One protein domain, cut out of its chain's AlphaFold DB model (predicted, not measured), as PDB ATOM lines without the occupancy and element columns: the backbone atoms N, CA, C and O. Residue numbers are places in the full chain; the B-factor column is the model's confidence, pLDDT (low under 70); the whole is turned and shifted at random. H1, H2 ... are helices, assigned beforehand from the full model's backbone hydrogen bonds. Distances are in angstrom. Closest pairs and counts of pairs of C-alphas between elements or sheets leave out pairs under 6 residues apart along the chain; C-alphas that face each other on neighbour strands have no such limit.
ATOM      1  N   PRO A  49      21.830  57.667  -4.556       94.31
ATOM      2  CA  PRO A  49      22.219  56.354  -5.080       94.31
ATOM      3  C   PRO A  49      22.634  55.354  -3.990       94.31
ATOM      4  O   PRO A  49      22.339  54.165  -4.116       94.31
ATOM      5  N   ALA A  50      23.267  55.832  -2.912       94.19
ATOM      6  CA  ALA A  50      23.672  54.994  -1.786       94.19
ATOM      7  C   ALA A  50      22.449  54.462  -1.026       94.19
ATOM      8  O   ALA A  50      22.358  53.259  -0.774       94.19
ATOM      9  N   VAL A  51      21.472  55.331  -0.743       96.44
ATOM     10  CA  VAL A  51      20.203  54.932  -0.113       96.44
ATOM     11  C   VAL A  51      19.458  53.932  -0.997       96.44
ATOM     12  O   VAL A  51      19.030  52.889  -0.511       96.44
ATOM     13  N   LEU A  52      19.373  54.187  -2.309       95.75
ATOM     14  CA  LEU A  52      18.693  53.283  -3.241       95.75
ATOM     15  C   LEU A  52      19.340  51.888  -3.287       95.75
ATOM     16  O   LEU A  52      18.633  50.880  -3.357       95.75
ATOM     17  N   SER A  53      20.673  51.819  -3.222       96.00
ATOM     18  CA  SER A  53      21.415  50.553  -3.188       96.00
ATOM     19  C   SER A  53      21.156  49.766  -1.901       96.00
ATOM     20  O   SER A  53      20.865  48.569  -1.957       96.00
ATOM     21  N   ILE A  54      21.194  50.432  -0.743       96.31
ATOM     22  CA  ILE A  54      20.902  49.810   0.555       96.31
ATOM     23  C   ILE A  54      19.460  49.288   0.578       96.31
ATOM     24  O   ILE A  54      19.228  48.122   0.898       96.31
ATOM     25  N   SER A  55      18.501  50.110   0.149       96.44
ATOM     26  CA  SER A  55      17.095  49.715   0.059       96.44
ATOM     27  C   SER A  55      16.882  48.528  -0.883       96.44
ATOM     28  O   SER A  55      16.075  47.662  -0.570       96.44
ATOM     29  N   HIS A  56      17.629  48.416  -1.991       97.31
ATOM     30  CA  HIS A  56      17.526  47.267  -2.905       97.31
ATOM     31  C   HIS A  56      17.906  45.946  -2.237       97.31
ATOM     32  O   HIS A  56      17.244  44.929  -2.452       97.31
ATOM     33  N   ARG A  57      18.943  45.974  -1.390       97.25
ATOM     34  CA  ARG A  57      19.359  44.810  -0.601       97.25
ATOM     35  C   ARG A  57      18.288  44.438   0.416       97.25
ATOM     36  O   ARG A  57      17.909  43.274   0.487       97.25
ATOM     37  N   PHE A  58      17.759  45.416   1.152       97.75
ATOM     38  CA  PHE A  58      16.699  45.161   2.127       97.75
ATOM     39  C   PHE A  58      15.430  44.608   1.477       97.75
ATOM     40  O   PHE A  58      14.905  43.606   1.954       97.75
ATOM     41  N   THR A  59      14.963  45.187   0.367       96.75
ATOM     42  CA  THR A  59      13.785  44.655  -0.330       96.75
ATOM     43  C   THR A  59      14.035  43.267  -0.916       96.75
ATOM     44  O   THR A  59      13.124  42.446  -0.900       96.75
ATOM     45  N   GLY A  60      15.262  42.967  -1.352       96.75
ATOM     46  CA  GLY A  60      15.653  41.626  -1.795       96.75
ATOM     47  C   GLY A  60      15.618  40.594  -0.667       96.75
ATOM     48  O   GLY A  60      15.050  39.519  -0.840       96.75
ATOM     49  N   ILE A  61      16.152  40.938   0.512       97.75
ATOM     50  CA  ILE A  61      16.092  40.085   1.712       97.75
ATOM     51  C   ILE A  61      14.638  39.844   2.125       97.75
ATOM     52  O   ILE A  61      14.259  38.707   2.393       97.75
ATOM     53  N   ILE A  62      13.815  40.895   2.136       96.56
ATOM     54  CA  ILE A  62      12.386  40.801   2.458       96.56
ATOM     55  C   ILE A  62      11.675  39.860   1.479       96.56
ATOM     56  O   ILE A  62      10.966  38.954   1.909       96.56
ATOM     57  N   LEU A  63      11.894  40.031   0.172       96.06
ATOM     58  CA  LEU A  63      11.242  39.220  -0.858       96.06
ATOM     59  C   LEU A  63      11.707  37.755  -0.824       96.06
ATOM     60  O   LEU A  63      10.888  36.846  -0.961       96.06
ATOM     61  N   GLY A  64      12.996  37.513  -0.571       96.50
ATOM     62  CA  GLY A  64      13.521  36.170  -0.311       96.50
ATOM     63  C   GLY A  64      12.900  35.545   0.940       96.50
ATOM     64  O   GLY A  64      12.480  34.388   0.915       96.50
ATOM     65  N   GLY A  65      12.749  36.332   2.007       96.06
ATOM     66  CA  GLY A  65      12.036  35.938   3.220       96.06
ATOM     67  C   GLY A  65      10.578  35.565   2.948       96.06
ATOM     68  O   GLY A  65      10.109  34.550   3.464       96.06
ATOM     69  N   TYR A  66       9.875  36.312   2.091       93.69
ATOM     70  CA  TYR A  66       8.520  35.964   1.655       93.69
ATOM     71  C   TYR A  66       8.492  34.616   0.940       93.69
ATOM     72  O   TYR A  66       7.684  33.766   1.304       93.69
ATOM     73  N   ALA A  67       9.390  34.388  -0.020       93.69
ATOM     74  CA  ALA A  67       9.452  33.125  -0.752       93.69
ATOM     75  C   ALA A  67       9.677  31.926   0.186       93.69
ATOM     76  O   ALA A  67       8.932  30.947   0.124       93.69
ATOM     77  N   VAL A  68      10.644  32.025   1.106       95.81
ATOM     78  CA  VAL A  68      10.932  30.969   2.091       95.81
ATOM     79  C   VAL A  68       9.754  30.765   3.049       95.81
ATOM     80  O   VAL A  68       9.374  29.630   3.333       95.81
ATOM     81  N   THR A  69       9.129  31.844   3.520       91.75
ATOM     82  CA  THR A  69       7.984  31.765   4.440       91.75
ATOM     83  C   THR A  69       6.772  31.126   3.763       91.75
ATOM     84  O   THR A  69       6.160  30.223   4.324       91.75
ATOM     85  N   PHE A  70       6.438  31.525   2.535       89.38
ATOM     86  CA  PHE A  70       5.325  30.916   1.806       89.38
ATOM     87  C   PHE A  70       5.590  29.446   1.480       89.38
ATOM     88  O   PHE A  70       4.683  28.628   1.629       89.38
ATOM     89  N   ALA A  71       6.822  29.091   1.101       90.81
ATOM     90  CA  ALA A  71       7.199  27.702   0.851       90.81
ATOM     91  C   ALA A  71       7.080  26.844   2.122       90.81
ATOM     92  O   ALA A  71       6.456  25.785   2.098       90.81
ATOM     93  N   THR A  72       7.616  27.318   3.249       91.31
ATOM     94  CA  THR A  72       7.564  26.593   4.531       91.31
ATOM     95  C   THR A  72       6.140  26.460   5.063       91.31
ATOM     96  O   THR A  72       5.738  25.360   5.435       91.31
ATOM     97  N   VAL A  73       5.335  27.527   5.030       89.69
ATOM     98  CA  VAL A  73       3.917  27.464   5.419       89.69
ATOM     99  C   VAL A  73       3.148  26.502   4.514       89.69
ATOM    100  O   VAL A  73       2.346  25.721   5.015       89.69
ATOM    101  N   SER A  74       3.406  26.502   3.203       87.69
ATOM    102  CA  SER A  74       2.749  25.571   2.280       87.69
ATOM    103  C   SER A  74       3.140  24.111   2.517       87.69
ATOM    104  O   SER A  74       2.329  23.233   2.248       87.69
ATOM    105  N   LEU A  75       4.362  23.846   2.985       90.38
ATOM    106  CA  LEU A  75       4.831  22.494   3.298       90.38
ATOM    107  C   LEU A  75       4.297  21.986   4.644       90.38
ATOM    108  O   LEU A  75       4.022  20.798   4.781       90.38
ATOM    109  N   LEU A  76       4.165  22.869   5.638       91.12
ATOM    110  CA  LEU A  76       3.744  22.504   6.996       91.12
ATOM    111  C   LEU A  76       2.224  22.565   7.200       91.12
ATOM    112  O   LEU A  76       1.700  21.953   8.130       91.12
ATOM    113  N   SER A  77       1.506  23.319   6.369       86.12
ATOM    114  CA  SER A  77       0.055  23.459   6.468       86.12
ATOM    115  C   SER A  77      -0.659  22.269   5.832       86.12
ATOM    116  O   SER A  77      -0.452  21.952   4.667       86.12
ATOM    117  N   SER A  78      -1.594  21.670   6.570       82.88
ATOM    118  CA  SER A  78      -2.542  20.688   6.028       82.88
ATOM    119  C   SER A  78      -3.660  21.324   5.194       82.88
ATOM    120  O   SER A  78      -4.390  20.622   4.495       82.88
ATOM    121  N   LYS A  79      -3.819  22.650   5.276       83.94
ATOM    122  CA  LYS A  79      -4.827  23.423   4.541       83.94
ATOM    123  C   LYS A  79      -4.206  24.138   3.342       83.94
ATOM    124  O   LYS A  79      -3.063  24.594   3.450       83.94
ATOM    125  N   PRO A  80      -4.961  24.316   2.244       85.25
ATOM    126  CA  PRO A  80      -4.490  25.080   1.098       85.25
ATOM    127  C   PRO A  80      -4.194  26.533   1.493       85.25
ATOM    128  O   PRO A  80      -4.902  27.135   2.300       85.25
ATOM    129  N   MET A  81      -3.165  27.125   0.883       80.88
ATOM    130  CA  MET A  81      -2.743  28.507   1.158       80.88
ATOM    131  C   MET A  81      -3.880  29.525   0.948       80.88
ATOM    132  O   MET A  81      -3.950  30.533   1.648       80.88
ATOM    133  N   LEU A  82      -4.806  29.243   0.024       82.75
ATOM    134  CA  LEU A  82      -5.984  30.078  -0.223       82.75
ATOM    135  C   LEU A  82      -6.858  30.245   1.027       82.75
ATOM    136  O   LEU A  82      -7.286  31.363   1.310       82.75
ATOM    137  N   ASP A  83      -7.037  29.191   1.828       84.44
ATOM    138  CA  ASP A  83      -7.809  29.263   3.075       84.44
ATOM    139  C   ASP A  83      -7.122  30.156   4.112       84.44
ATOM    140  O   ASP A  83      -7.781  30.875   4.868       84.44
ATOM    141  N   VAL A  84      -5.786  30.119   4.165       80.81
ATOM    142  CA  VAL A  84      -4.986  30.961   5.065       80.81
ATOM    143  C   VAL A  84      -5.143  32.431   4.675       80.81
ATOM    144  O   VAL A  84      -5.432  33.272   5.529       80.81
ATOM    145  N   VAL A  85      -5.034  32.738   3.380       80.50
ATOM    146  CA  VAL A  85      -5.221  34.097   2.848       80.50
ATOM    147  C   VAL A  85      -6.650  34.592   3.085       80.50
ATOM    148  O   VAL A  85      -6.841  35.737   3.503       80.50
ATOM    149  N   GLN A  86      -7.653  33.736   2.883       82.94
ATOM    150  CA  GLN A  86      -9.048  34.082   3.133       82.94
ATOM    151  C   GLN A  86      -9.276  34.417   4.611       82.94
ATOM    152  O   GLN A  86      -9.861  35.453   4.919       82.94
ATOM    153  N   ARG A  87      -8.738  33.627   5.546       82.75
ATOM    154  CA  ARG A  87      -8.820  33.934   6.987       82.75
ATOM    155  C   ARG A  87      -8.183  35.278   7.335       82.75
ATOM    156  O   ARG A  87      -8.796  36.060   8.057       82.75
ATOM    157  N   ILE A  88      -7.012  35.583   6.773       79.44
ATOM    158  CA  ILE A  88      -6.345  36.883   6.960       79.44
ATOM    159  C   ILE A  88      -7.220  38.032   6.437       79.44
ATOM    160  O   ILE A  88      -7.287  39.089   7.069       79.44
ATOM    161  N   SER A  89      -7.933  37.824   5.325       77.19
ATOM    162  CA  SER A  89      -8.834  38.836   4.757       77.19
ATOM    163  C   SER A  89     -10.042  39.163   5.648       77.19
ATOM    164  O   SER A  89     -10.573  40.268   5.557       77.19
ATOM    165  N   HIS A  90     -10.435  38.249   6.543       80.31
ATOM    166  CA  HIS A  90     -11.584  38.416   7.438       80.31
ATOM    167  C   HIS A  90     -11.236  38.988   8.825       80.31
ATOM    168  O   HIS A  90     -12.150  39.389   9.539       80.31
ATOM    169  N   CYS A  91      -9.956  39.056   9.223       71.75
ATOM    170  CA  CYS A  91      -9.572  39.530  10.563       71.75
ATOM    171  C   CYS A  91      -9.855  41.026  10.782       71.75
ATOM    172  O   CYS A  91     -10.489  41.394  11.768       71.75
ATOM    173  N   TYR A  92      -9.360  41.900   9.896       75.38
ATOM    174  CA  TYR A  92      -9.566  43.351   9.994       75.38
ATOM    175  C   TYR A  92      -9.250  44.055   8.659       75.38
ATOM    176  O   TYR A  92      -8.156  43.858   8.116       75.38
ATOM    177  N   PRO A  93     -10.135  44.925   8.128       71.75
ATOM    178  CA  PRO A  93      -9.936  45.561   6.821       71.75
ATOM    179  C   PRO A  93      -8.676  46.439   6.750       71.75
ATOM    180  O   PRO A  93      -7.990  46.446   5.727       71.75
ATOM    181  N   GLY A  94      -8.312  47.132   7.837       73.38
ATOM    182  CA  GLY A  94      -7.083  47.934   7.884       73.38
ATOM    183  C   GLY A  94      -5.806  47.086   7.880       73.38
ATOM    184  O   GLY A  94      -4.823  47.444   7.236       73.38
ATOM    185  N   PHE A  95      -5.836  45.916   8.521       77.06
ATOM    186  CA  PHE A  95      -4.701  44.993   8.575       77.06
ATOM    187  C   PHE A  95      -4.467  44.351   7.209       77.06
ATOM    188  O   PHE A  95      -3.334  44.277   6.735       77.06
ATOM    189  N   PHE A  96      -5.547  43.968   6.528       77.31
ATOM    190  CA  PHE A  96      -5.472  43.417   5.181       77.31
ATOM    191  C   PHE A  96      -4.901  44.421   4.170       77.31
ATOM    192  O   PHE A  96      -4.148  44.034   3.275       77.31
ATOM    193  N   LEU A  97      -5.202  45.716   4.329       77.50
ATOM    194  CA  LEU A  97      -4.611  46.764   3.498       77.50
ATOM    195  C   LEU A  97      -3.099  46.893   3.727       77.50
ATOM    196  O   LEU A  97      -2.339  46.896   2.760       77.50
ATOM    197  N   ILE A  98      -2.665  46.961   4.988       80.38
ATOM    198  CA  ILE A  98      -1.240  47.049   5.347       80.38
ATOM    199  C   ILE A  98      -0.485  45.826   4.826       80.38
ATOM    200  O   ILE A  98       0.576  45.972   4.228       80.38
ATOM    201  N   PHE A  99      -1.057  44.633   4.986       83.06
ATOM    202  CA  PHE A  99      -0.475  43.393   4.482       83.06
ATOM    203  C   PHE A  99      -0.283  43.429   2.959       83.06
ATOM    204  O   PHE A  99       0.797  43.117   2.461       83.06
ATOM    205  N   LYS A 100      -1.290  43.887   2.202       81.56
ATOM    206  CA  LYS A 100      -1.183  44.035   0.740       81.56
ATOM    207  C   LYS A 100      -0.110  45.036   0.321       81.56
ATOM    208  O   LYS A 100       0.666  44.740  -0.584       81.56
ATOM    209  N   VAL A 101      -0.061  46.205   0.963       83.38
ATOM    210  CA  VAL A 101       0.960  47.228   0.674       83.38
ATOM    211  C   VAL A 101       2.354  46.704   1.021       83.38
ATOM    212  O   VAL A 101       3.277  46.852   0.224       83.38
ATOM    213  N   GLY A 102       2.486  46.025   2.161       87.06
ATOM    214  CA  GLY A 102       3.729  45.401   2.606       87.06
ATOM    215  C   GLY A 102       4.243  44.330   1.648       87.06
ATOM    216  O   GLY A 102       5.449  44.216   1.486       87.06
ATOM    217  N   LEU A 103       3.362  43.599   0.960       87.38
ATOM    218  CA  LEU A 103       3.770  42.646  -0.076       87.38
ATOM    219  C   LEU A 103       4.160  43.329  -1.392       87.38
ATOM    220  O   LEU A 103       5.119  42.909  -2.040       87.38
ATOM    221  N   ILE A 104       3.419  44.360  -1.809       89.69
ATOM    222  CA  ILE A 104       3.575  44.933  -3.150       89.69
ATOM    223  C   ILE A 104       4.760  45.894  -3.251       89.69
ATOM    224  O   ILE A 104       5.545  45.782  -4.187       89.69
ATOM    225  N   PHE A 105       4.944  46.761  -2.255       89.81
ATOM    226  CA  PHE A 105       5.979  47.793  -2.242       89.81
ATOM    227  C   PHE A 105       7.416  47.247  -2.370       89.81
ATOM    228  O   PHE A 105       8.167  47.721  -3.227       89.81
ATOM    229  N   PRO A 106       7.859  46.246  -1.576       93.75
ATOM    230  CA  PRO A 106       9.213  45.721  -1.720       93.75
ATOM    231  C   PRO A 106       9.408  45.028  -3.069       93.75
ATOM    232  O   PRO A 106      10.488  45.141  -3.643       93.75
ATOM    233  N   PHE A 107       8.376  44.360  -3.600       93.25
ATOM    234  CA  PHE A 107       8.439  43.714  -4.908       93.25
ATOM    235  C   PHE A 107       8.633  44.737  -6.030       93.25
ATOM    236  O   PHE A 107       9.546  44.593  -6.842       93.25
ATOM    237  N   THR A 108       7.814  45.786  -6.067       92.31
ATOM    238  CA  THR A 108       7.822  46.781  -7.147       92.31
ATOM    239  C   THR A 108       9.106  47.591  -7.127       92.31
ATOM    240  O   THR A 108       9.794  47.680  -8.146       92.31
ATOM    241  N   TYR A 109       9.502  48.081  -5.952       94.31
ATOM    242  CA  TYR A 109      10.781  48.753  -5.772       94.31
ATOM    243  C   TYR A 109      11.961  47.863  -6.199       94.31
ATOM    244  O   TYR A 109      12.836  48.305  -6.951       94.31
ATOM    245  N   HIS A 110      12.002  46.603  -5.740       96.38
ATOM    246  CA  HIS A 110      13.097  45.689  -6.072       96.38
ATOM    247  C   HIS A 110      13.148  45.390  -7.573       96.38
ATOM    248  O   HIS A 110      14.229  45.408  -8.151       96.38
ATOM    249  N   PHE A 111      11.994  45.189  -8.210       94.75
ATOM    250  CA  PHE A 111      11.896  44.921  -9.640       94.75
ATOM    251  C   PHE A 111      12.405  46.096 -10.484       94.75
ATOM    252  O   PHE A 111      13.318  45.920 -11.293       94.75
ATOM    253  N   PHE A 112      11.886  47.312 -10.275       94.25
ATOM    254  CA  PHE A 112      12.292  48.478 -11.072       94.25
ATOM    255  C   PHE A 112      13.751  48.872 -10.835       94.25
ATOM    256  O   PHE A 112      14.465  49.214 -11.782       94.25
ATOM    257  N   ASN A 113      14.232  48.785  -9.592       95.31
ATOM    258  CA  ASN A 113      15.640  49.043  -9.319       95.31
ATOM    259  C   ASN A 113      16.541  47.904  -9.844       95.31
ATOM    260  O   ASN A 113      17.652  48.167 -10.293       95.31
ATOM    261  N   GLY A 114      16.049  46.662  -9.888       95.06
ATOM    262  CA  GLY A 114      16.715  45.535 -10.545       95.06
ATOM    263  C   GLY A 114      16.870  45.747 -12.053       95.06
ATOM    264  O   GLY A 114      17.959  45.566 -12.589       95.06
ATOM    265  N   VAL A 115      15.830  46.243 -12.738       93.06
ATOM    266  CA  VAL A 115      15.925  46.649 -14.155       93.06
ATOM    267  C   VAL A 115      16.999  47.723 -14.343       93.06
ATOM    268  O   VAL A 115      17.806  47.635 -15.266       93.06
ATOM    269  N   ARG A 116      17.061  48.717 -13.448       92.62
ATOM    270  CA  ARG A 116      18.123  49.736 -13.464       92.62
ATOM    271  C   ARG A 116      19.518  49.123 -13.301       92.62
ATOM    272  O   ARG A 116      20.423  49.536 -14.022       92.62
ATOM    273  N   HIS A 117      19.689  48.137 -12.421       94.69
ATOM    274  CA  HIS A 117      20.950  47.402 -12.282       94.69
ATOM    275  C   HIS A 117      21.319  46.641 -13.564       94.69
ATOM    276  O   HIS A 117      22.434  46.801 -14.047       94.69
ATOM    277  N   LEU A 118      20.373  45.950 -14.208       92.75
ATOM    278  CA  LEU A 118      20.621  45.286 -15.498       92.75
ATOM    279  C   LEU A 118      21.003  46.276 -16.615       92.75
ATOM    280  O   LEU A 118      21.780  45.957 -17.517       92.75
ATOM    281  N   VAL A 119      20.473  47.502 -16.583       90.19
ATOM    282  CA  VAL A 119      20.895  48.575 -17.503       90.19
ATOM    283  C   VAL A 119      22.345  48.995 -17.227       90.19
ATOM    284  O   VAL A 119      23.093  49.233 -18.179       90.19
ATOM    285  N   TRP A 120      22.755  49.059 -15.959       91.38
ATOM    286  CA  TRP A 120      24.139  49.346 -15.567       91.38
ATOM    287  C   TRP A 120      25.106  48.223 -15.942       91.38
ATOM    288  O   TRP A 120      26.194  48.526 -16.428       91.38
ATOM    289  N   ASP A 121      24.692  46.962 -15.819       93.25
ATOM    290  CA  ASP A 121      25.493  45.795 -16.221       93.25
ATOM    291  C   ASP A 121      25.782  45.794 -17.732       93.25
ATOM    292  O   ASP A 121      26.842  45.366 -18.178       93.25
ATOM    293  N   ASN A 122      24.883  46.381 -18.528       91.62
ATOM    294  CA  ASN A 122      25.092  46.630 -19.959       91.62
ATOM    295  C   ASN A 122      25.986  47.856 -20.257       91.62
ATOM    296  O   ASN A 122      26.055  48.309 -21.403       91.62
ATOM    297  N   GLY A 123      26.624  48.451 -19.246       89.31
ATOM    298  CA  GLY A 123      27.507  49.613 -19.387       89.31
ATOM    299  C   GLY A 123      26.784  50.943 -19.638       89.31
ATOM    300  O   GLY A 123      27.416  51.923 -20.045       89.31
ATOM    301  N   LYS A 124      25.463  51.016 -19.425       85.19
ATOM    302  CA  LYS A 124      24.656  52.218 -19.701       85.19
ATOM    303  C   LYS A 124      24.363  53.007 -18.427       85.19
ATOM    304  O   LYS A 124      24.317  52.466 -17.333       85.19
ATOM    305  N   SER A 125      24.107  54.310 -18.563       88.50
ATOM    306  CA  SER A 125      23.715  55.202 -17.453       88.50
ATOM    307  C   SER A 125      24.709  55.330 -16.283       88.50
ATOM    308  O   SER A 125      24.298  55.706 -15.187       88.50
ATOM    309  N   LEU A 126      26.002  55.074 -16.513       91.88
ATOM    310  CA  LEU A 126      27.051  55.113 -15.480       91.88
ATOM    311  C   LEU A 126      27.622  56.518 -15.203       91.88
ATOM    312  O   LEU A 126      28.473  56.689 -14.335       91.88
ATOM    313  N   SER A 127      27.177  57.546 -15.933       92.94
ATOM    314  CA  SER A 127      27.538  58.932 -15.615       92.94
ATOM    315  C   SER A 127      26.797  59.402 -14.363       92.94
ATOM    316  O   SER A 127      25.666  58.980 -14.133       92.94
ATOM    317  N   LEU A 128      27.374  60.332 -13.592       89.69
ATOM    318  CA  LEU A 128      26.733  60.849 -12.374       89.69
ATOM    319  C   LEU A 128      25.303  61.343 -12.654       89.69
ATOM    320  O   LEU A 128      24.356  60.940 -11.988       89.69
ATOM    321  N   LYS A 129      25.118  62.123 -13.726       88.00
ATOM    322  CA  LYS A 129      23.789  62.579 -14.158       88.00
ATOM    323  C   LYS A 129      22.857  61.411 -14.507       88.00
ATOM    324  O   LYS A 129      21.698  61.418 -14.098       88.00
ATOM    325  N   GLY A 130      23.349  60.403 -15.230       85.06
ATOM    326  CA  GLY A 130      22.573  59.209 -15.577       85.06
ATOM    327  C   GLY A 130      22.156  58.397 -14.349       85.06
ATOM    328  O   GLY A 130      21.016  57.941 -14.262       85.06
ATOM    329  N   VAL A 131      23.037  58.256 -13.359       92.44
ATOM    330  CA  VAL A 131      22.747  57.546 -12.106       92.44
ATOM    331  C   VAL A 131      21.601  58.219 -11.347       92.44
ATOM    332  O   VAL A 131      20.713  57.518 -10.863       92.44
ATOM    333  N   TYR A 132      21.568  59.553 -11.286       91.50
ATOM    334  CA  TYR A 132      20.474  60.288 -10.640       91.50
ATOM    335  C   TYR A 132      19.171  60.219 -11.447       91.50
ATOM    336  O   TYR A 132      18.132  59.906 -10.869       91.50
ATOM    337  N   ILE A 133      19.216  60.423 -12.772       89.31
ATOM    338  CA  ILE A 133      18.027  60.314 -13.639       89.31
ATOM    339  C   ILE A 133      17.401  58.926 -13.509       89.31
ATOM    340  O   ILE A 133      16.226  58.819 -13.177       89.31
ATOM    341  N   SER A 134      18.196  57.866 -13.687       89.88
ATOM    342  CA  SER A 134      17.721  56.483 -13.541       89.88
ATOM    343  C   SER A 134      17.174  56.179 -12.139       89.88
ATOM    344  O   SER A 134      16.265  55.367 -11.989       89.88
ATOM    345  N   GLY A 135      17.708  56.833 -11.102       90.75
ATOM    346  CA  GLY A 135      17.205  56.719  -9.734       90.75
ATOM    347  C   GLY A 135      15.825  57.352  -9.552       90.75
ATOM    348  O   GLY A 135      14.946  56.733  -8.962       90.75
ATOM    349  N   TYR A 136      15.599  58.554 -10.084       89.56
ATOM    350  CA  TYR A 136      14.281  59.189 -10.015       89.56
ATOM    351  C   TYR A 136      13.254  58.496 -10.914       89.56
ATOM    352  O   TYR A 136      12.112  58.316 -10.494       89.56
ATOM    353  N   THR A 137      13.643  58.056 -12.115       87.56
ATOM    354  CA  THR A 137      12.715  57.374 -13.032       87.56
ATOM    355  C   THR A 137      12.198  56.068 -12.444       87.56
ATOM    356  O   THR A 137      10.997  55.815 -12.504       87.56
ATOM    357  N   MET A 138      13.065  55.260 -11.825       92.19
ATOM    358  CA  MET A 138      12.633  54.001 -11.215       92.19
ATOM    359  C   MET A 138      11.736  54.228  -9.985       92.19
ATOM    360  O   MET A 138      10.761  53.500  -9.814       92.19
ATOM    361  N   LEU A 139      11.989  55.276  -9.184       89.56
ATOM    362  CA  LEU A 139      11.123  55.647  -8.058       89.56
ATOM    363  C   LEU A 139       9.729  56.073  -8.528       89.56
ATOM    364  O   LEU A 139       8.731  55.659  -7.942       89.56
ATOM    365  N   MET A 140       9.651  56.874  -9.593       88.31
ATOM    366  CA  MET A 140       8.371  57.277 -10.182       88.31
ATOM    367  C   MET A 140       7.620  56.078 -10.764       88.31
ATOM    368  O   MET A 140       6.425  55.934 -10.518       88.31
ATOM    369  N   ALA A 141       8.317  55.183 -11.468       86.00
ATOM    370  CA  ALA A 141       7.716  53.964 -12.005       86.00
ATOM    371  C   ALA A 141       7.144  53.065 -10.893       86.00
ATOM    372  O   ALA A 141       6.004  52.611 -11.001       86.00
ATOM    373  N   ALA A 142       7.890  52.869  -9.801       88.06
ATOM    374  CA  ALA A 142       7.424  52.111  -8.642       88.06
ATOM    375  C   ALA A 142       6.200  52.769  -7.978       88.06
ATOM    376  O   ALA A 142       5.196  52.101  -7.741       88.06
ATOM    377  N   ALA A 143       6.230  54.087  -7.762       85.62
ATOM    378  CA  ALA A 143       5.118  54.815  -7.149       85.62
ATOM    379  C   ALA A 143       3.830  54.764  -7.995       85.62
ATOM    380  O   ALA A 143       2.739  54.562  -7.456       85.62
ATOM    381  N   ILE A 144       3.942  54.909  -9.321       84.62
ATOM    382  CA  ILE A 144       2.804  54.785 -10.249       84.62
ATOM    383  C   ILE A 144       2.219  53.370 -10.185       84.62
ATOM    384  O   ILE A 144       1.000  53.197 -10.141       84.62
ATOM    385  N   TRP A 145       3.078  52.352 -10.133       85.38
ATOM    386  CA  TRP A 145       2.622  50.972 -10.017       85.38
ATOM    387  C   TRP A 145       1.863  50.733  -8.706       85.38
ATOM    388  O   TRP A 145       0.745  50.209  -8.718       85.38
ATOM    389  N   ASP A 146       2.441  51.137  -7.576       83.50
ATOM    390  CA  ASP A 146       1.861  50.905  -6.252       83.50
ATOM    391  C   ASP A 146       0.527  51.640  -6.083       83.50
ATOM    392  O   ASP A 146      -0.447  51.064  -5.589       83.50
ATOM    393  N   THR A 147       0.445  52.889  -6.551       78.56
ATOM    394  CA  THR A 147      -0.796  53.678  -6.517       78.56
ATOM    395  C   THR A 147      -1.897  53.064  -7.384       78.56
ATOM    396  O   THR A 147      -3.036  52.951  -6.920       78.56
ATOM    397  N   GLY A 148      -1.577  52.578  -8.591       75.75
ATOM    398  CA  GLY A 148      -2.545  51.881  -9.449       75.75
ATOM    399  C   GLY A 148      -3.095  50.598  -8.812       75.75
ATOM    400  O   GLY A 148      -4.294  50.305  -8.882       75.75
ATOM    401  N   LYS A 149      -2.245  49.846  -8.106       74.31
ATOM    402  CA  LYS A 149      -2.668  48.640  -7.379       74.31
ATOM    403  C   LYS A 149      -3.477  48.973  -6.127       74.31
ATOM    404  O   LYS A 149      -4.463  48.293  -5.851       74.31
ATOM    405  N   LEU A 150      -3.131  50.046  -5.417       71.38
ATOM    406  CA  LEU A 150      -3.885  50.526  -4.258       71.38
ATOM    407  C   LEU A 150      -5.299  50.996  -4.630       71.38
ATOM    408  O   LEU A 150      -6.252  50.689  -3.909       71.38
ATOM    409  N   LEU A 151      -5.454  51.673  -5.771       66.19
ATOM    410  CA  LEU A 151      -6.761  52.089  -6.292       66.19
ATOM    411  C   LEU A 151      -7.671  50.884  -6.581       66.19
ATOM    412  O   LEU A 151      -8.856  50.908  -6.254       66.19
ATOM    413  N   THR A 152      -7.091  49.791  -7.086       62.94
ATOM    414  CA  THR A 152      -7.802  48.523  -7.328       62.94
ATOM    415  C   THR A 152      -8.304  47.876  -6.022       62.94
ATOM    416  O   THR A 152      -9.325  47.194  -6.014       62.94
ATOM    417  N   ILE A 153      -7.618  48.093  -4.891       60.72
ATOM    418  CA  ILE A 153      -7.939  47.459  -3.598       60.72
ATOM    419  C   ILE A 153      -9.149  48.103  -2.904       60.72
ATOM    420  O   ILE A 153      -9.876  47.400  -2.204       60.72
ATOM    421  N   LYS A 154      -9.405  49.404  -3.097       58.50
ATOM    422  CA  LYS A 154     -10.514  50.127  -2.436       58.50
ATOM    423  C   LYS A 154     -11.911  49.819  -3.005       58.50
ATOM    424  O   LYS A 154     -12.862  50.512  -2.667       58.50
ATOM    425  N   GLY A 155     -12.060  48.798  -3.850       51.59
ATOM    426  CA  GLY A 155     -13.368  48.413  -4.393       51.59
ATOM    427  C   GLY A 155     -13.915  49.384  -5.440       51.59
ATOM    428  O   GLY A 155     -15.065  49.261  -5.847       51.59
ATOM    429  N   VAL A 156     -13.084  50.303  -5.942       48.38
ATOM    430  CA  VAL A 156     -13.334  50.999  -7.206       48.38
ATOM    431  C   VAL A 156     -13.075  49.977  -8.318       48.38
ATOM    432  O   VAL A 156     -12.038  49.975  -8.976       48.38
ATOM    433  N   TYR A 157     -14.004  49.029  -8.463       47.00
ATOM    434  CA  TYR A 157     -14.045  48.043  -9.539       47.00
ATOM    435  C   TYR A 157     -14.493  48.766 -10.807       47.00
ATOM    436  O   TYR A 157     -15.583  48.540 -11.332       47.00
ATOM    437  N   ILE A 158     -13.688  49.713 -11.286       46.62
ATOM    438  CA  ILE A 158     -13.922  50.213 -12.630       46.62
ATOM    439  C   ILE A 158     -13.479  49.071 -13.528       46.62
ATOM    440  O   ILE A 158     -12.299  48.736 -13.514       46.62
ATOM    441  N   SER A 159     -14.473  48.433 -14.161       48.59
ATOM    442  CA  SER A 159     -14.435  47.504 -15.298       48.59
ATOM    443  C   SER A 159     -13.042  46.987 -15.658       48.59
ATOM    444  O   SER A 159     -12.155  47.793 -15.895       48.59
ATOM    445  N   GLY A 160     -12.848  45.670 -15.811       52.53
ATOM    446  CA  GLY A 160     -11.559  45.042 -16.167       52.53
ATOM    447  C   GLY A 160     -10.733  45.760 -17.255       52.53
ATOM    448  O   GLY A 160      -9.508  45.674 -17.237       52.53
ATOM    449  N   CYS A 161     -11.371  46.562 -18.112       53.50
ATOM    450  CA  CYS A 161     -10.761  47.574 -18.970       53.50
ATOM    451  C   CYS A 161      -9.803  48.568 -18.277       53.50
ATOM    452  O   CYS A 161      -8.798  48.880 -18.892       53.50
ATOM    453  N   ILE A 162     -10.034  49.061 -17.049       55.88
ATOM    454  CA  ILE A 162      -9.129  49.995 -16.336       55.88
ATOM    455  C   ILE A 162      -7.962  49.283 -15.665       55.88
ATOM    456  O   ILE A 162      -6.872  49.843 -15.622       55.88
ATOM    457  N   VAL A 163      -8.137  48.049 -15.190       52.47
ATOM    458  CA  VAL A 163      -6.996  47.238 -14.732       52.47
ATOM    459  C   VAL A 163      -6.100  46.913 -15.920       52.47
ATOM    460  O   VAL A 163      -4.887  47.054 -15.794       52.47
ATOM    461  N   LEU A 164      -6.700  46.581 -17.071       56.47
ATOM    462  CA  LEU A 164      -6.013  46.413 -18.350       56.47
ATOM    463  C   LEU A 164      -5.384  47.727 -18.829       56.47
ATOM    464  O   LEU A 164      -4.250  47.712 -19.278       56.47
ATOM    465  N   LEU A 165      -6.061  48.870 -18.687       61.06
ATOM    466  CA  LEU A 165      -5.506  50.180 -19.031       61.06
ATOM    467  C   LEU A 165      -4.361  50.547 -18.094       61.06
ATOM    468  O   LEU A 165      -3.373  51.076 -18.561       61.06
ATOM    469  N   CYS A 166      -4.448  50.246 -16.798       55.47
ATOM    470  CA  CYS A 166      -3.378  50.481 -15.834       55.47
ATOM    471  C   CYS A 166      -2.190  49.562 -16.097       55.47
ATOM    472  O   CYS A 166      -1.066  50.042 -16.038       55.47
ATOM    473  N   THR A 167      -2.383  48.277 -16.424       57.16
ATOM    474  CA  THR A 167      -1.275  47.400 -16.847       57.16
ATOM    475  C   THR A 167      -0.725  47.794 -18.210       57.16
ATOM    476  O   THR A 167       0.489  47.767 -18.378       57.16
ATOM    477  N   ILE A 168      -1.563  48.239 -19.150       61.94
ATOM    478  CA  ILE A 168      -1.128  48.797 -20.433       61.94
ATOM    479  C   ILE A 168      -0.362  50.094 -20.200       61.94
ATOM    480  O   ILE A 168       0.710  50.194 -20.757       61.94
ATOM    481  N   LEU A 169      -0.806  51.021 -19.347       59.88
ATOM    482  CA  LEU A 169      -0.088  52.245 -18.959       59.88
ATOM    483  C   LEU A 169       1.154  51.949 -18.119       59.88
ATOM    484  O   LEU A 169       2.093  52.728 -18.159       59.88
ATOM    485  N   SER A 170       1.200  50.841 -17.382       58.84
ATOM    486  CA  SER A 170       2.408  50.382 -16.683       58.84
ATOM    487  C   SER A 170       3.425  49.846 -17.686       58.84
ATOM    488  O   SER A 170       4.599  50.195 -17.618       58.84
ATOM    489  N   CYS A 171       2.975  49.052 -18.663       51.59
ATOM    490  CA  CYS A 171       3.771  48.619 -19.811       51.59
ATOM    491  C   CYS A 171       4.159  49.799 -20.706       51.59
ATOM    492  O   CYS A 171       5.279  49.833 -21.198       51.59
ATOM    493  N   PHE A 172       3.281  50.789 -20.867       57.25
ATOM    494  CA  PHE A 172       3.528  52.037 -21.578       57.25
ATOM    495  C   PHE A 172       4.449  52.935 -20.767       57.25
ATOM    496  O   PHE A 172       5.212  53.666 -21.354       57.25
ATOM    497  N   GLY A 173       4.433  52.858 -19.437       56.81
ATOM    498  CA  GLY A 173       5.354  53.538 -18.538       56.81
ATOM    499  C   GLY A 173       6.740  52.914 -18.602       56.81
ATOM    500  O   GLY A 173       7.718  53.635 -18.729       56.81
ATOM    501  N   LEU A 174       6.845  51.582 -18.624       55.62
ATOM    502  CA  LEU A 174       8.092  50.871 -18.927       55.62
ATOM    503  C   LEU A 174       8.588  51.180 -20.345       55.62
ATOM    504  O   LEU A 174       9.778  51.421 -20.531       55.62
ATOM    505  N   PHE A 175       7.690  51.214 -21.331       61.34
ATOM    506  CA  PHE A 175       8.002  51.572 -22.713       61.34
ATOM    507  C   PHE A 175       8.428  53.039 -22.831       61.34
ATOM    508  O   PHE A 175       9.441  53.313 -23.452       61.34
ATOM    509  N   TYR A 176       7.727  53.959 -22.173       61.34
ATOM    510  CA  TYR A 176       8.003  55.393 -22.145       61.34
ATOM    511  C   TYR A 176       9.296  55.676 -21.399       61.34
ATOM    512  O   TYR A 176      10.108  56.437 -21.895       61.34
ATOM    513  N   VAL A 177       9.566  55.011 -20.271       58.47
ATOM    514  CA  VAL A 177      10.864  55.089 -19.585       58.47
ATOM    515  C   VAL A 177      11.968  54.530 -20.479       58.47
ATOM    516  O   VAL A 177      13.030  55.137 -20.566       58.47
ATOM    517  N   ALA A 178      11.739  53.420 -21.186       59.09
ATOM    518  CA  ALA A 178      12.707  52.883 -22.141       59.09
ATOM    519  C   ALA A 178      12.914  53.809 -23.355       59.09
ATOM    520  O   ALA A 178      14.027  53.895 -23.882       59.09
ATOM    521  N   GLU A 179      11.875  54.509 -23.802       69.06
ATOM    522  CA  GLU A 179      11.905  55.421 -24.943       69.06
ATOM    523  C   GLU A 179      12.528  56.775 -24.576       69.06
ATOM    524  O   GLU A 179      13.410  57.245 -25.292       69.06
ATOM    525  N   GLU A 180      12.175  57.348 -23.424       69.38
ATOM    526  CA  GLU A 180      12.843  58.497 -22.805       69.38
ATOM    527  C   GLU A 180      14.310  58.180 -22.553       69.38
ATOM    528  O   GLU A 180      15.185  58.963 -22.906       69.38
ATOM    529  N   PHE A 181      14.626  56.989 -22.049       65.62
ATOM    530  CA  PHE A 181      16.014  56.584 -21.868       65.62
ATOM    531  C   PHE A 181      16.769  56.520 -23.205       65.62
ATOM    532  O   PHE A 181      17.883  57.039 -23.306       65.62
ATOM    533  N   LYS A 182      16.160  55.965 -24.265       69.50
ATOM    534  CA  LYS A 182      16.732  55.988 -25.627       69.50
ATOM    535  C   LYS A 182      16.875  57.411 -26.178       69.50
ATOM    536  O   LYS A 182      17.862  57.700 -26.859       69.50
ATOM    537  N   ARG A 183      15.913  58.296 -25.906       75.00
ATOM    538  CA  ARG A 183      15.924  59.709 -26.313       75.00
ATOM    539  C   ARG A 183      17.050  60.465 -25.608       75.00
ATOM    540  O   ARG A 183      17.862  61.097 -26.277       75.00
ATOM    541  N   ILE A 184      17.165  60.305 -24.293       67.88
ATOM    542  CA  ILE A 184      18.235  60.869 -23.465       67.88
ATOM    543  C   ILE A 184      19.601  60.343 -23.922       67.88
ATOM    544  O   ILE A 184      20.550  61.120 -24.026       67.88
ATOM    545  N   GLU A 185      19.720  59.052 -24.250       76.12
ATOM    546  CA  GLU A 185      20.967  58.475 -24.772       76.12
ATOM    547  C   GLU A 185      21.356  59.096 -26.125       76.12
ATOM    548  O   GLU A 185      22.527  59.428 -26.339       76.12
ATOM    549  N   LYS A 186      20.385  59.305 -27.026       82.38
ATOM    550  CA  LYS A 186      20.607  60.006 -28.299       82.38
ATOM    551  C   LYS A 186      21.047  61.452 -28.084       82.38
ATOM    552  O   LYS A 186      22.029  61.868 -28.696       82.38
ATOM    553  N   GLU A 187      20.381  62.196 -27.204       81.50
ATOM    554  CA  GLU A 187      20.765  63.580 -26.906       81.50
ATOM    555  C   GLU A 187      22.166  63.677 -26.300       81.50
ATOM    556  O   GLU A 187      22.941  64.556 -26.669       81.50
ATOM    557  N   LEU A 188      22.528  62.761 -25.399       77.31
ATOM    558  CA  LEU A 188      23.867  62.710 -24.808       77.31
ATOM    559  C   LEU A 188      24.945  62.405 -25.849       77.31
ATOM    560  O   LEU A 188      26.015  63.013 -25.804       77.31
ATOM    561  N   LYS A 189      24.673  61.498 -26.796       85.00
ATOM    562  CA  LYS A 189      25.586  61.227 -27.918       85.00
ATOM    563  C   LYS A 189      25.741  62.456 -28.813       85.00
ATOM    564  O   LYS A 189      26.865  62.793 -29.172       85.00
ATOM    565  N   LEU A 190      24.644  63.152 -29.111       89.31
ATOM    566  CA  LEU A 190      24.670  64.370 -29.921       89.31
ATOM    567  C   LEU A 190      25.450  65.496 -29.227       89.31
ATOM    568  O   LEU A 190      26.296  66.126 -29.854       89.31
ATOM    569  N   LYS A 191      25.233  65.700 -27.921       86.50
ATOM    570  CA  LYS A 191      25.958  66.703 -27.126       86.50
ATOM    571  C   LYS A 191      27.453  66.420 -27.050       86.50
ATOM    572  O   LYS A 191      28.239  67.341 -27.220       86.50
ATOM    573  N   ARG A 192      27.851  65.157 -26.860       89.69
ATOM    574  CA  ARG A 192      29.272  64.771 -26.886       89.69
ATOM    575  C   ARG A 192      29.915  65.059 -28.238       89.69
ATOM    576  O   ARG A 192      31.007  65.608 -28.269       89.69
ATOM    577  N   LYS A 193      29.221  64.730 -29.331       93.88
ATOM    578  CA  LYS A 193      29.709  65.011 -30.684       93.88
ATOM    579  C   LYS A 193      29.857  66.518 -30.926       93.88
ATOM    580  O   LYS A 193      30.887  66.948 -31.421       93.88
ATOM    581  N   ALA A 194      28.879  67.316 -30.496       89.94
ATOM    582  CA  ALA A 194      28.945  68.774 -30.596       89.94
ATOM    583  C   ALA A 194      30.085  69.378 -29.752       89.94
ATOM    584  O   ALA A 194      30.775  70.285 -30.208       89.94
ATOM    585  N   GLU A 195      30.325  68.869 -28.538       93.12
ATOM    586  CA  GLU A 195      31.463  69.290 -27.706       93.12
ATOM    587  C   GLU A 195      32.816  68.922 -28.335       93.12
ATOM    588  O   GLU A 195      33.785  69.669 -28.199       93.12
ATOM    589  N   GLU A 196      32.900  67.779 -29.015       95.06
ATOM    590  CA  GLU A 196      34.103  67.339 -29.723       95.06
ATOM    591  C   GLU A 196      34.373  68.202 -30.963       95.06
ATOM    592  O   GLU A 196      35.482  68.711 -31.126       95.06
ATOM    593  N   GLU A 197      33.344  68.470 -31.770       94.06
ATOM    594  CA  GLU A 197      33.419  69.388 -32.914       94.06
ATOM    595  C   GLU A 197      33.813  70.810 -32.471       94.06
ATOM    596  O   GLU A 197      34.682  71.431 -33.088       94.06
ATOM    597  N   ALA A 198      33.268  71.302 -31.352       91.69
ATOM    598  CA  ALA A 198      33.631  72.604 -30.790       91.69
ATOM    599  C   ALA A 198      35.098  72.667 -30.322       91.69
ATOM    600  O   ALA A 198      35.764  73.686 -30.510       91.69
ATOM    601  N   LYS A 199      35.630  71.581 -29.743       94.25
ATOM    602  CA  LYS A 199      37.049  71.502 -29.353       94.25
ATOM    603  C   LYS A 199      37.976  71.521 -30.563       94.25
ATOM    604  O   LYS A 199      38.981  72.227 -30.535       94.25
ATOM    605  N   ILE A 200      37.626  70.784 -31.619       94.81
ATOM    606  CA  ILE A 200      38.401  70.756 -32.866       94.81
ATOM    607  C   ILE A 200      38.412  72.147 -33.513       94.81
ATOM    608  O   ILE A 200      39.475  72.631 -33.901       94.81
ATOM    609  N   ALA A 201      37.256  72.817 -33.577       93.69
ATOM    610  CA  ALA A 201      37.157  74.176 -34.108       93.69
ATOM    611  C   ALA A 201      38.030  75.168 -33.319       93.69
ATOM    612  O   ALA A 201      38.816  75.902 -33.917       93.69
ATOM    613  N   ALA A 202      37.974  75.127 -31.984       94.38
ATOM    614  CA  ALA A 202      38.795  75.985 -31.128       94.38
ATOM    615  C   ALA A 202      40.307  75.728 -31.296       94.38
ATOM    616  O   ALA A 202      41.108  76.662 -31.250       94.38
ATOM    617  N   GLU A 203      40.725  74.475 -31.508       95.38
ATOM    618  CA  GLU A 203      42.134  74.147 -31.755       95.38
ATOM    619  C   GLU A 203      42.617  74.661 -33.122       95.38
ATOM    620  O   GLU A 203      43.741  75.159 -33.236       95.38
TER     621      GLU A 203
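Overview. This is residues 49 to 203 of the 220 residues of the protein "Succinate dehydrogenase cytochrome b560 subunit, mitochondrial" of Pediculus humanus subsp. corporis (UniProt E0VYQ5). The long helix H5 runs back along H4, H4 folds back on H3, H1 crosses H3, and short H2 sits at one end. Residues 189 to 203 of H5 stick out. The printed part, 155 residues with five named helices, H1 to H5, and no named strand, is all helix and loose: radius of gyration of the C-alphas 21.1 A, spans 78 by 35 by 22 A.

Arrangement. Start at H5, residues 160 to 203; with residues 163 to 177 alone it touches H4, residues 128 to 153, a hairpin at a shallow tilt of 10 degrees, closest C-alphas Cys 166 and Gly 148, 6.6 A. H4 makes another hairpin with H3, residues 93 to 121, closest C-alphas Met 138 and Phe 112, 5.5 A. With residues 56 to 63 alone, H1, residues 49 to 76, touches H3 at a steep tilt of 56 degrees, closest C-alphas Thr 59 and Pro 106, 4.9 A. H2, residues 81 to 91, is close to but not clearly touching H3, closest C-alphas Ser 89 and Phe 96, 5.7 A. Every O i to N i+4 pair is within hydrogen-bond range in H1, H2, H4 and H5; in H3, 23 of 25.

Along the chain. Find C-alpha 160 at (-11.559, 45.042, -16.167); H5 runs 63.0 A to C-alpha 203.

Size, cuts and confidence. The printed part has no cut; pLDDT is under 70 at residues 151 to 182 and 184.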